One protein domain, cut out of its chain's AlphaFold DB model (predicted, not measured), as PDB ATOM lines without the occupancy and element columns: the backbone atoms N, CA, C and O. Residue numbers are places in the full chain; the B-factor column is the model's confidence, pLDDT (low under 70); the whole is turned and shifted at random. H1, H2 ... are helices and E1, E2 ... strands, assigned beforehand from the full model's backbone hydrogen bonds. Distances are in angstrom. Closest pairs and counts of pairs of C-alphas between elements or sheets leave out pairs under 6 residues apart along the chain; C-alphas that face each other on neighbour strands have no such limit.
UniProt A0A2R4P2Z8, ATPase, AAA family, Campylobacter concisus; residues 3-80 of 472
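AT A GLANCE: This is residues 3 to 80 of the 472 residues of the protein "ATPase, AAA family" of Campylobacter concisus (UniProt A0A2R4P2Z8). What shape is this? A small twisted sheet of four short strands stands in the middle, with H1 and H2 to one side of it and H3 and H4 to the other. What makes it up? The printed part has 78 residues, with four named helices and four named strands in the order E1 H1 H2 E2 H3 E3 H4 E4, a mixed class; the sheet's order is E2 E3 E1 E4, all parallel. It is compact, with a radius of gyration of the C-alphas of 11.9 A and spans of 32 by 24 by 18 A.

IN THESE COORDINATES: Where does it begin? E1 is residues 3 to 5, with C-alpha 3 at (0.685, -37.245, -38.096), then come H1, residues 9 to 12, and H2, residues 14 to 24, 15.6 A long. What follows? E2 is residues 31 to 33, H3 residues 37 to 45, 13.0 A, E3 residues 53 to 56, 10.0 A, H4 residues 60 to 63, and E4 residues 72 to 75, 9.9 A, with C-alpha 75 at (2.403, -38.292, -46.189).

HOW THE PARTS SIT: How do the strands pair? N 3 and O 72 of E1 and E4 are 2.9 A apart, N 4 and O 54 of E1 and E3 2.7 A, and N 55 and O 32 of E3 and E2 2.8 A, within hydrogen-bond range. E2, H3, E3 is a strand-helix-strand unit, two parallel neighbours with a helix between along the chain; E1, H1 H2, E2 and E3, H4, E4 are split ones, with another strand between in the sheet, and each crossover is right-handed. Where are the helices? H2 is on the sheet, over E2 and E3, with the C-alphas of Lys 17 and Leu 31 closest, 7.6 A; H1, H3 and H4 only graze it. H1 and H2 touch only at the corner, at the C-alphas of Tyr 11 and Lys 17, 5.6 A, and H3 and H4 are close but not clearly touching, at those of Lys 37 and Leu 63, 5.4 A. Every O i to N i+4 pair is within hydrogen-bond range in H2 and H3; H1 and H4 are too short for one.

THE WHOLE: How large is it? The two C-alphas farthest apart, those of Gly 47 and Tyr 80, are 35.6 A apart. Is it whole and sure? The printed part has no cut and no long link; pLDDT is under 70 at residues 46 to 50.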
ATOM      1  N   TYR A   3       1.641 -38.057 -37.355       92.06
ATOM      2  CA  TYR A   3       0.685 -37.245 -38.096       92.06
ATOM      3  C   TYR A   3       0.621 -37.715 -39.549       92.06
ATOM      4  O   TYR A   3       1.584 -37.607 -40.303       92.06
ATOM      5  N   LEU A   4      -0.526 -38.243 -39.949       92.00
ATOM      6  CA  LEU A   4      -0.825 -38.684 -41.300       92.00
ATOM      7  C   LEU A   4      -1.403 -37.507 -42.090       92.00
ATOM      8  O   LEU A   4      -2.537 -37.082 -41.866       92.00
ATOM      9  N   LYS A   5      -0.624 -36.984 -43.040       91.38
ATOM     10  CA  LYS A   5      -1.110 -35.999 -44.011       91.38
ATOM     11  C   LYS A   5      -1.777 -36.737 -45.167       91.38
ATOM     12  O   LYS A   5      -1.095 -37.471 -45.886       91.38
ATOM     13  N   VAL A   6      -3.082 -36.537 -45.340       89.56
ATOM     14  CA  VAL A   6      -3.931 -37.313 -46.251       89.56
ATOM     15  C   VAL A   6      -4.813 -36.412 -47.108       89.56
ATOM     16  O   VAL A   6      -5.703 -35.739 -46.590       89.56
ATOM     17  N   ASP A   7      -4.572 -36.433 -48.421       83.19
ATOM     18  CA  ASP A   7      -5.288 -35.593 -49.390       83.19
ATOM     19  C   ASP A   7      -6.644 -36.165 -49.832       83.19
ATOM     20  O   ASP A   7      -7.538 -35.399 -50.177       83.19
ATOM     21  N   ASP A   8      -6.807 -37.493 -49.851       85.25
ATOM     22  CA  ASP A   8      -8.038 -38.138 -50.327       85.25
ATOM     23  C   ASP A   8      -9.071 -38.272 -49.197       85.25
ATOM     24  O   ASP A   8      -8.794 -38.859 -48.145       85.25
ATOM     25  N   GLU A   9     -10.285 -37.770 -49.439       85.94
ATOM     26  CA  GLU A   9     -11.427 -37.887 -48.530       85.94
ATOM     27  C   GLU A   9     -11.790 -39.344 -48.204       85.94
ATOM     28  O   GLU A   9     -12.311 -39.610 -47.120       85.94
ATOM     29  N   TYR A  10     -11.455 -40.300 -49.080       87.81
ATOM     30  CA  TYR A  10     -11.636 -41.736 -48.841       87.81
ATOM     31  C   TYR A  10     -11.100 -42.180 -47.473       87.81
ATOM     32  O   TYR A  10     -11.747 -42.958 -46.773       87.81
ATOM     33  N   TYR A  11      -9.958 -41.647 -47.047       88.31
ATOM     34  CA  TYR A  11      -9.318 -42.026 -45.787       88.31
ATOM     35  C   TYR A  11     -10.000 -41.479 -44.525       88.31
ATOM     36  O   TYR A  11      -9.630 -41.860 -43.416       88.31
ATOM     37  N   TYR A  12     -11.008 -40.620 -44.685       87.75
ATOM     38  CA  TYR A  12     -11.868 -40.147 -43.598       87.75
ATOM     39  C   TYR A  12     -13.139 -40.998 -43.453       87.75
ATOM     40  O   TYR A  12     -13.931 -40.751 -42.548       87.75
ATOM     41  N   SER A  13     -13.344 -41.992 -44.326       88.69
ATOM     42  CA  SER A  13     -14.393 -43.006 -44.177       88.69
ATOM     43  C   SER A  13     -13.969 -44.122 -43.216       88.69
ATOM     44  O   SER A  13     -12.777 -44.331 -42.990       88.69
ATOM     45  N   GLU A  14     -14.932 -44.892 -42.702       87.25
ATOM     46  CA  GLU A  14     -14.667 -46.072 -41.860       87.25
ATOM     47  C   GLU A  14     -13.762 -47.100 -42.560       87.25
ATOM     48  O   GLU A  14     -12.837 -47.645 -41.960       87.25
ATOM     49  N   GLU A  15     -13.980 -47.333 -43.857       88.88
ATOM     50  CA  GLU A  15     -13.155 -48.238 -44.667       88.88
ATOM     51  C   GLU A  15     -11.716 -47.728 -44.797       88.88
ATOM     52  O   GLU A  15     -10.758 -48.472 -44.582       88.88
ATOM     53  N   GLY A  16     -11.551 -46.440 -45.107       88.50
ATOM     54  CA  GLY A  16     -10.237 -45.820 -45.235       88.50
ATOM     55  C   GLY A  16      -9.480 -45.756 -43.905       88.50
ATOM     56  O   GLY A  16      -8.269 -45.977 -43.873       88.50
ATOM     57  N   LYS A  17     -10.189 -45.530 -42.794       89.00
ATOM     58  CA  LYS A  17      -9.627 -45.536 -41.438       89.00
ATOM     59  C   LYS A  17      -9.098 -46.920 -41.056       89.00
ATOM     60  O   LYS A  17      -7.968 -47.022 -40.580       89.00
ATOM     61  N   LYS A  18      -9.862 -47.981 -41.345       90.38
ATOM     62  CA  LYS A  18      -9.432 -49.384 -41.196       90.38
ATOM     63  C   LYS A  18      -8.184 -49.696 -42.008       90.38
ATOM     64  O   LYS A  18      -7.254 -50.325 -41.510       90.38
ATOM     65  N   GLU A  19      -8.142 -49.221 -43.249       90.25
ATOM     66  CA  GLU A  19      -6.995 -49.414 -44.134       90.25
ATOM     67  C   GLU A  19      -5.732 -48.724 -43.592       90.25
ATOM     68  O   GLU A  19      -4.658 -49.327 -43.580       90.25
ATOM     69  N   LEU A  20      -5.848 -47.489 -43.086       90.31
ATOM     70  CA  LEU A  20      -4.734 -46.783 -42.441       90.31
ATOM     71  C   LEU A  20      -4.268 -47.481 -41.163       90.31
ATOM     72  O   LEU A  20      -3.061 -47.635 -40.963       90.31
ATOM     73  N   ALA A  21      -5.211 -47.911 -40.324       89.69
ATOM     74  CA  ALA A  21      -4.925 -48.644 -39.098       89.69
ATOM     75  C   ALA A  21      -4.121 -49.917 -39.398       89.69
ATOM     76  O   ALA A  21      -3.051 -50.122 -38.827       89.69
ATOM     77  N   ALA A  22      -4.558 -50.706 -40.383       90.19
ATOM     78  CA  ALA A  22      -3.842 -51.896 -40.828       90.19
ATOM     79  C   ALA A  22      -2.460 -51.568 -41.425       90.19
ATOM     80  O   ALA A  22      -1.465 -52.186 -41.047       90.19
ATOM     81  N   LYS A  23      -2.370 -50.572 -42.322       88.81
ATOM     82  CA  LYS A  23      -1.125 -50.209 -43.028       88.81
ATOM     83  C   LYS A  23      -0.012 -49.757 -42.082       88.81
ATOM     84  O   LYS A  23       1.151 -50.067 -42.326       88.81
ATOM     85  N   TYR A  24      -0.359 -49.023 -41.028       87.81
ATOM     86  CA  TYR A  24       0.608 -48.475 -40.072       87.81
ATOM     87  C   TYR A  24       0.642 -49.230 -38.736       87.81
ATOM     88  O   TYR A  24       1.327 -48.788 -37.815       87.81
ATOM     89  N   ASN A  25      -0.051 -50.370 -38.636       87.06
ATOM     90  CA  ASN A  25      -0.147 -51.193 -37.427       87.06
ATOM     91  C   ASN A  25      -0.625 -50.393 -36.192       87.06
ATOM     92  O   ASN A  25      -0.009 -50.419 -35.125       87.06
ATOM     93  N   LEU A  26      -1.711 -49.638 -36.369       87.00
ATOM     94  CA  LEU A  26      -2.336 -48.766 -35.372       87.00
ATOM     95  C   LEU A  26      -3.715 -49.315 -34.968       87.00
ATOM     96  O   LEU A  26      -4.357 -50.016 -35.743       87.00
ATOM     97  N   SER A  27      -4.201 -48.949 -33.778       84.69
ATOM     98  CA  SER A  27      -5.611 -49.160 -33.410       84.69
ATOM     99  C   SER A  27      -6.487 -48.069 -34.030       84.69
ATOM    100  O   SER A  27      -6.114 -46.895 -34.005       84.69
ATOM    101  N   GLU A  28      -7.668 -48.428 -34.535       83.44
ATOM    102  CA  GLU A  28      -8.638 -47.474 -35.096       83.44
ATOM    103  C   GLU A  28      -9.075 -46.412 -34.074       83.44
ATOM    104  O   GLU A  28      -9.304 -45.256 -34.431       83.44
ATOM    105  N   GLU A  29      -9.140 -46.781 -32.794       83.06
ATOM    106  CA  GLU A  29      -9.510 -45.892 -31.685       83.06
ATOM    107  C   GLU A  29      -8.484 -44.771 -31.460       83.06
ATOM    108  O   GLU A  29      -8.816 -43.709 -30.945       83.06
ATOM    109  N   ASN A  30      -7.244 -44.984 -31.901       85.56
ATOM    110  CA  ASN A  30      -6.155 -44.024 -31.753       85.56
ATOM    111  C   ASN A  30      -6.072 -43.018 -32.913       85.56
ATOM    112  O   ASN A  30      -5.272 -42.082 -32.851       85.56
ATOM    113  N   LEU A  31      -6.847 -43.214 -33.984       87.56
ATOM    114  CA  LEU A  31      -6.848 -42.334 -35.151       87.56
ATOM    115  C   LEU A  31      -7.844 -41.189 -34.952       87.56
ATOM    116  O   LEU A  31      -9.058 -41.410 -34.910       87.56
ATOM    117  N   VAL A  32      -7.323 -39.962 -34.883       88.75
ATOM    118  CA  VAL A  32      -8.097 -38.739 -34.636       88.75
ATOM    119  C   VAL A  32      -8.048 -37.823 -35.854       88.75
ATOM    120  O   VAL A  32      -6.975 -37.481 -36.352       88.75
ATOM    121  N   PHE A  33      -9.211 -37.376 -36.328       89.31
ATOM    122  CA  PHE A  33      -9.293 -36.417 -37.430       89.31
ATOM    123  C   PHE A  33      -8.989 -34.997 -36.940       89.31
ATOM    124  O   PHE A  33      -9.747 -34.412 -36.170       89.31
ATOM    125  N   ALA A  34      -7.892 -34.421 -37.424       86.31
ATOM    126  CA  ALA A  34      -7.409 -33.100 -37.038       86.31
ATOM    127  C   ALA A  34      -7.594 -32.093 -38.177       86.31
ATOM    128  O   ALA A  34      -6.666 -31.775 -38.914       86.31
ATOM    129  N   ARG A  35      -8.816 -31.576 -38.336       85.75
ATOM    130  CA  ARG A  35      -9.111 -30.539 -39.346       85.75
ATOM    131  C   ARG A  35      -8.906 -29.106 -38.838       85.75
ATOM    132  O   ARG A  35      -8.973 -28.181 -39.638       85.75
ATOM    133  N   SER A  36      -8.653 -28.917 -37.542       89.12
ATOM    134  CA  SER A  36      -8.425 -27.606 -36.922       89.12
ATOM    135  C   SER A  36      -7.400 -27.678 -35.785       89.12
ATOM    136  O   SER A  36      -7.059 -28.767 -35.311       89.12
ATOM    137  N   LYS A  37      -6.922 -26.511 -35.329       89.56
ATOM    138  CA  LYS A  37      -6.028 -26.400 -34.165       89.56
ATOM    139  C   LYS A  37      -6.694 -26.963 -32.905       89.56
ATOM    140  O   LYS A  37      -6.061 -27.704 -32.158       89.56
ATOM    141  N   GLU A  38      -7.970 -26.653 -32.691       89.69
ATOM    142  CA  GLU A  38      -8.737 -27.082 -31.516       89.69
ATOM    143  C   GLU A  38      -8.878 -28.603 -31.459       89.69
ATOM    144  O   GLU A  38      -8.756 -29.183 -30.386       89.69
ATOM    145  N   ALA A  39      -9.068 -29.265 -32.607       86.94
ATOM    146  CA  ALA A  39      -9.168 -30.723 -32.667       86.94
ATOM    147  C   ALA A  39      -7.899 -31.414 -32.136       86.94
ATOM    148  O   ALA A  39      -7.987 -32.409 -31.418       86.94
ATOM    149  N   ILE A  40      -6.722 -30.858 -32.441       87.44
ATOM    150  CA  ILE A  40      -5.437 -31.362 -31.939       87.44
ATOM    151  C   ILE A  40      -5.297 -31.093 -30.437       87.44
ATOM    152  O   ILE A  40      -4.923 -31.988 -29.683       87.44
ATOM    153  N   LEU A  41      -5.621 -29.877 -29.987       87.88
ATOM    154  CA  LEU A  41      -5.503 -29.498 -28.575       87.88
ATOM    155  C   LEU A  41      -6.452 -30.295 -27.671       87.88
ATOM    156  O   LEU A  41      -6.043 -30.729 -26.597       87.88
ATOM    157  N   ASN A  42      -7.686 -30.538 -28.116       86.25
ATOM    158  CA  ASN A  42      -8.656 -31.350 -27.380       86.25
ATOM    159  C   ASN A  42      -8.167 -32.793 -27.229       86.25
ATOM    160  O   ASN A  42      -8.225 -33.352 -26.141       86.25
ATOM    161  N   ALA A  43      -7.592 -33.366 -28.289       82.06
ATOM    162  CA  ALA A  43      -7.014 -34.704 -28.234       82.06
ATOM    163  C   ALA A  43      -5.813 -34.801 -27.271       82.06
ATOM    164  O   ALA A  43      -5.555 -35.864 -26.708       82.06
ATOM    165  N   PHE A  44      -5.084 -33.701 -27.036       80.25
ATOM    166  CA  PHE A  44      -4.034 -33.662 -26.014       80.25
ATOM    167  C   PHE A  44      -4.570 -33.636 -24.581       80.25
ATOM    168  O   PHE A  44      -3.896 -34.142 -23.682       80.25
ATOM    169  N   ALA A  45      -5.766 -33.087 -24.359       75.00
ATOM    170  CA  ALA A  45      -6.374 -33.017 -23.033       75.00
ATOM    171  C   ALA A  45      -6.770 -34.403 -22.482       75.00
ATOM    172  O   ALA A  45      -6.723 -34.607 -21.271       75.00
ATOM    173  N   ASP A  46      -7.050 -35.376 -23.357       67.56
ATOM    174  CA  ASP A  46      -7.484 -36.738 -22.993       67.56
ATOM    175  C   ASP A  46      -6.339 -37.681 -22.540       67.56
ATOM    176  O   ASP A  46      -6.541 -38.873 -22.300       67.56
ATOM    177  N   GLY A  47      -5.105 -37.180 -22.388       60.03
ATOM    178  CA  GLY A  47      -4.023 -37.854 -21.649       60.03
ATOM    179  C   GLY A  47      -3.319 -39.041 -22.335       60.03
ATOM    180  O   GLY A  47      -2.227 -39.417 -21.911       60.03
ATOM    181  N   SER A  48      -3.847 -39.599 -23.433       63.50
ATOM    182  CA  SER A  48      -3.222 -40.708 -24.198       63.50
ATOM    183  C   SER A  48      -2.353 -40.248 -25.380       63.50
ATOM    184  O   SER A  48      -2.306 -40.874 -26.441       63.50
ATOM    185  N   ILE A  49      -1.600 -39.166 -25.186       64.31
ATOM    186  CA  ILE A  49      -0.838 -38.455 -26.229       64.31
ATOM    187  C   ILE A  49       0.152 -39.364 -26.982       64.31
ATOM    188  O   ILE A  49       0.357 -39.212 -28.184       64.31
ATOM    189  N   ALA A  50       0.754 -40.342 -26.299       65.00
ATOM    190  CA  ALA A  50       1.747 -41.235 -26.899       65.00
ATOM    191  C   ALA A  50       1.165 -42.218 -27.931       65.00
ATOM    192  O   ALA A  50       1.927 -42.822 -28.685       65.00
ATOM    193  N   ARG A  51      -0.162 -42.409 -27.954       74.94
ATOM    194  CA  ARG A  51      -0.829 -43.389 -28.822       74.94
ATOM    195  C   ARG A  51      -1.645 -42.756 -29.941       74.94
ATOM    196  O   ARG A  51      -1.947 -43.460 -30.895       74.94
ATOM    197  N   ILE A  52      -1.968 -41.466 -29.839       86.44
ATOM    198  CA  ILE A  52      -2.812 -40.768 -30.811       86.44
ATOM    199  C   ILE A  52      -2.046 -40.529 -32.111       86.44
ATOM    200  O   ILE A  52      -0.900 -40.069 -32.118       86.44
ATOM    201  N   VAL A  53      -2.720 -40.820 -33.219       89.25
ATOM    202  CA  VAL A  53      -2.254 -40.542 -34.571       89.25
ATOM    203  C   VAL A  53      -3.256 -39.620 -35.243       89.25
ATOM    204  O   VAL A  53      -4.433 -39.949 -35.384       89.25
ATOM    205  N   PHE A  54      -2.785 -38.453 -35.663       91.75
ATOM    206  CA  PHE A  54      -3.640 -37.464 -36.307       91.75
ATOM    207  C   PHE A  54      -3.763 -37.732 -37.802       91.75
ATOM    208  O   PHE A  54      -2.778 -38.072 -38.445       91.75
ATOM    209  N   ILE A  55      -4.956 -37.549 -38.361       92.31
ATOM    210  CA  ILE A  55      -5.223 -37.603 -39.802       92.31
ATOM    211  C   ILE A  55      -5.743 -36.234 -40.238       92.31
ATOM    212  O   ILE A  55      -6.741 -35.750 -39.696       92.31
ATOM    213  N   ALA A  56      -5.094 -35.613 -41.223       91.75
ATOM    214  CA  ALA A  56      -5.466 -34.280 -41.690       91.75
ATOM    215  C   ALA A  56      -5.039 -34.016 -43.140       91.75
ATOM    216  O   ALA A  56      -4.036 -34.570 -43.589       91.75
ATOM    217  N   PRO A  57      -5.715 -33.110 -43.871       88.75
ATOM    218  CA  PRO A  57      -5.337 -32.785 -45.246       88.75
ATOM    219  C   PRO A  57      -4.201 -31.754 -45.315       88.75
ATOM    220  O   PRO A  57      -3.555 -31.588 -46.349       88.75
ATOM    221  N   TYR A  58      -3.911 -31.087 -44.198       89.06
ATOM    222  CA  TYR A  58      -2.917 -30.024 -44.100       89.06
ATOM    223  C   TYR A  58      -1.695 -30.474 -43.306       89.06
ATOM    224  O   TYR A  58      -1.775 -31.400 -42.499       89.06
ATOM    225  N   LEU A  59      -0.564 -29.801 -43.513       88.62
ATOM    226  CA  LEU A  59       0.588 -29.961 -42.628       88.62
ATOM    227  C   LEU A  59       0.273 -29.357 -41.246       88.62
ATOM    228  O   LEU A  59      -0.493 -28.391 -41.180       88.62
ATOM    229  N   PRO A  60       0.863 -29.872 -40.151       90.31
ATOM    230  CA  PRO A  60       0.603 -29.357 -38.805       90.31
ATOM    231  C   PRO A  60       0.839 -27.846 -38.687       90.31
ATOM    232  O   PRO A  60       0.014 -27.122 -38.133       90.31
ATOM    233  N   GLU A  61       1.922 -27.341 -39.277       90.62
ATOM    234  CA  GLU A  61       2.276 -25.921 -39.266       90.62
ATOM    235  C   GLU A  61       1.272 -25.019 -40.001       90.62
ATOM    236  O   GLU A  61       1.233 -23.816 -39.749       90.62
ATOM    237  N   SER A  62       0.442 -25.584 -40.886       88.44
ATOM    238  CA  SER A  62      -0.657 -24.862 -41.537       88.44
ATOM    239  C   SER A  62      -1.844 -24.647 -40.599       88.44
ATOM    240  O   SER A  62      -2.602 -23.702 -40.794       88.44
ATOM    241  N   LEU A  63      -2.008 -25.504 -39.587       88.06
ATOM    242  CA  LEU A  63      -3.025 -25.345 -38.544       88.06
ATOM    243  C   LEU A  63      -2.545 -24.384 -37.450       88.06
ATOM    244  O   LEU A  63      -3.324 -23.590 -36.929       88.06
ATOM    245  N   SER A  64      -1.259 -24.446 -37.093       89.88
ATOM    246  CA  SER A  64      -0.621 -23.478 -36.200       89.88
ATOM    247  C   SER A  64       0.898 -23.544 -36.315       89.88
ATOM    248  O   SER A  64       1.471 -24.631 -36.284       89.88
ATOM    249  N   SER A  65       1.572 -22.392 -36.354       88.50
ATOM    250  CA  SER A  65       3.042 -22.318 -36.375       88.50
ATOM    251  C   SER A  65       3.707 -23.015 -35.179       88.50
ATOM    252  O   SER A  65       4.827 -23.505 -35.311       88.50
ATOM    253  N   GLU A  66       3.004 -23.121 -34.047       89.56
ATOM    254  CA  GLU A  66       3.427 -23.834 -32.833       89.56
ATOM    255  C   GLU A  66       3.632 -25.339 -33.062       89.56
ATOM    256  O   GLU A  66       4.436 -25.958 -32.375       89.56
ATOM    257  N   PHE A  67       2.946 -25.938 -34.038       90.00
ATOM    258  CA  PHE A  67       3.028 -27.375 -34.313       90.00
ATOM    259  C   PHE A  67       4.251 -27.789 -35.133       90.00
ATOM    260  O   PHE A  67       4.496 -28.982 -35.342       90.00
ATOM    261  N   LYS A  68       5.046 -26.821 -35.593       87.06
ATOM    262  CA  LYS A  68       6.229 -27.078 -36.409       87.06
ATOM    263  C   LYS A  68       7.261 -27.895 -35.623       87.06
ATOM    264  O   LYS A  68       7.781 -27.444 -34.610       87.06
ATOM    265  N   GLY A  69       7.585 -29.086 -36.124       85.31
ATOM    266  CA  GLY A  69       8.582 -29.982 -35.523       85.31
ATOM    267  C   GLY A  69       8.089 -30.814 -34.333       85.31
ATOM    268  O   GLY A  69       8.876 -31.569 -33.774       85.31
ATOM    269  N   ILE A  70       6.808 -30.716 -33.956       88.56
ATOM    270  CA  ILE A  70       6.214 -31.535 -32.881       88.56
ATOM    271  C   ILE A  70       5.850 -32.944 -33.380       88.56
ATOM    272  O   ILE A  70       5.876 -33.921 -32.623       88.56
ATOM    273  N   PHE A  71       5.497 -33.052 -34.661       89.69
ATOM    274  CA  PHE A  71       4.961 -34.268 -35.259       89.69
ATOM    275  C   PHE A  71       5.933 -34.922 -36.237       89.69
ATOM    276  O   PHE A  71       6.543 -34.251 -37.070       89.69
ATOM    277  N   ASP A  72       5.965 -36.252 -36.201       88.75
ATOM    278  CA  ASP A  72       6.509 -37.070 -37.275       88.75
ATOM    279  C   ASP A  72       5.440 -37.171 -38.365       88.75
ATOM    280  O   ASP A  72       4.450 -37.898 -38.233       88.75
ATOM    281  N   VAL A  73       5.603 -36.376 -39.423       90.75
ATOM    282  CA  VAL A  73       4.622 -36.292 -40.509       90.75
ATOM    283  C   VAL A  73       4.880 -37.388 -41.541       90.75
ATOM    284  O   VAL A  73       5.889 -37.367 -42.247       90.75
ATOM    285  N   ILE A  74       3.927 -38.305 -41.695       89.12
ATOM    286  CA  ILE A  74       3.877 -39.256 -42.807       89.12
ATOM    287  C   ILE A  74       2.862 -38.751 -43.827       89.12
ATOM    288  O   ILE A  74       1.679 -38.593 -43.532       89.12
ATOM    289  N   ARG A  75       3.312 -38.522 -45.062       87.12
ATOM    290  CA  ARG A  75       2.403 -38.292 -46.189       87.12
ATOM    291  C   ARG A  75       1.877 -39.629 -46.684       87.12
ATOM    292  O   ARG A  75       2.660 -40.469 -47.134       87.12
ATOM    293  N   VAL A  76       0.569 -39.813 -46.580       87.31
ATOM    294  CA  VAL A  76      -0.104 -41.027 -47.031       87.31
ATOM    295  C   VAL A  76      -0.279 -40.961 -48.540       87.31
ATOM    296  O   VAL A  76      -0.809 -39.984 -49.064       87.31
ATOM    297  N   ASP A  77       0.168 -42.015 -49.220       82.12
ATOM    298  CA  ASP A  77      -0.069 -42.176 -50.650       82.12
ATOM    299  C   ASP A  77      -1.546 -42.285 -50.955       82.12
ATOM    300  O   ASP A  77      -2.296 -42.987 -50.278       82.12
ATOM    301  N   ASN A  78      -1.946 -41.604 -52.015       81.69
ATOM    302  CA  ASN A  78      -3.281 -41.749 -52.528       81.69
ATOM    303  C   ASN A  78      -3.413 -43.108 -53.229       81.69
ATOM    304  O   ASN A  78      -2.731 -43.380 -54.215       81.69
ATOM    305  N   LYS A  79      -4.331 -43.944 -52.736       81.31
ATOM    306  CA  LYS A  79      -4.643 -45.273 -53.281       81.31
ATOM    307  C   LYS A  79      -4.941 -45.270 -54.780       81.31
ATOM    308  O   LYS A  79      -4.674 -46.253 -55.465       81.31
ATOM    309  N   TYR A  80      -5.510 -44.182 -55.288       78.38
ATOM    310  CA  TYR A  80      -5.907 -44.041 -56.689       78.38
ATOM    311  C   TYR A  80      -4.846 -43.306 -57.533       78.38
ATOM    312  O   TYR A  80      -5.107 -42.927 -58.677       78.38
TER     313      TYR A  80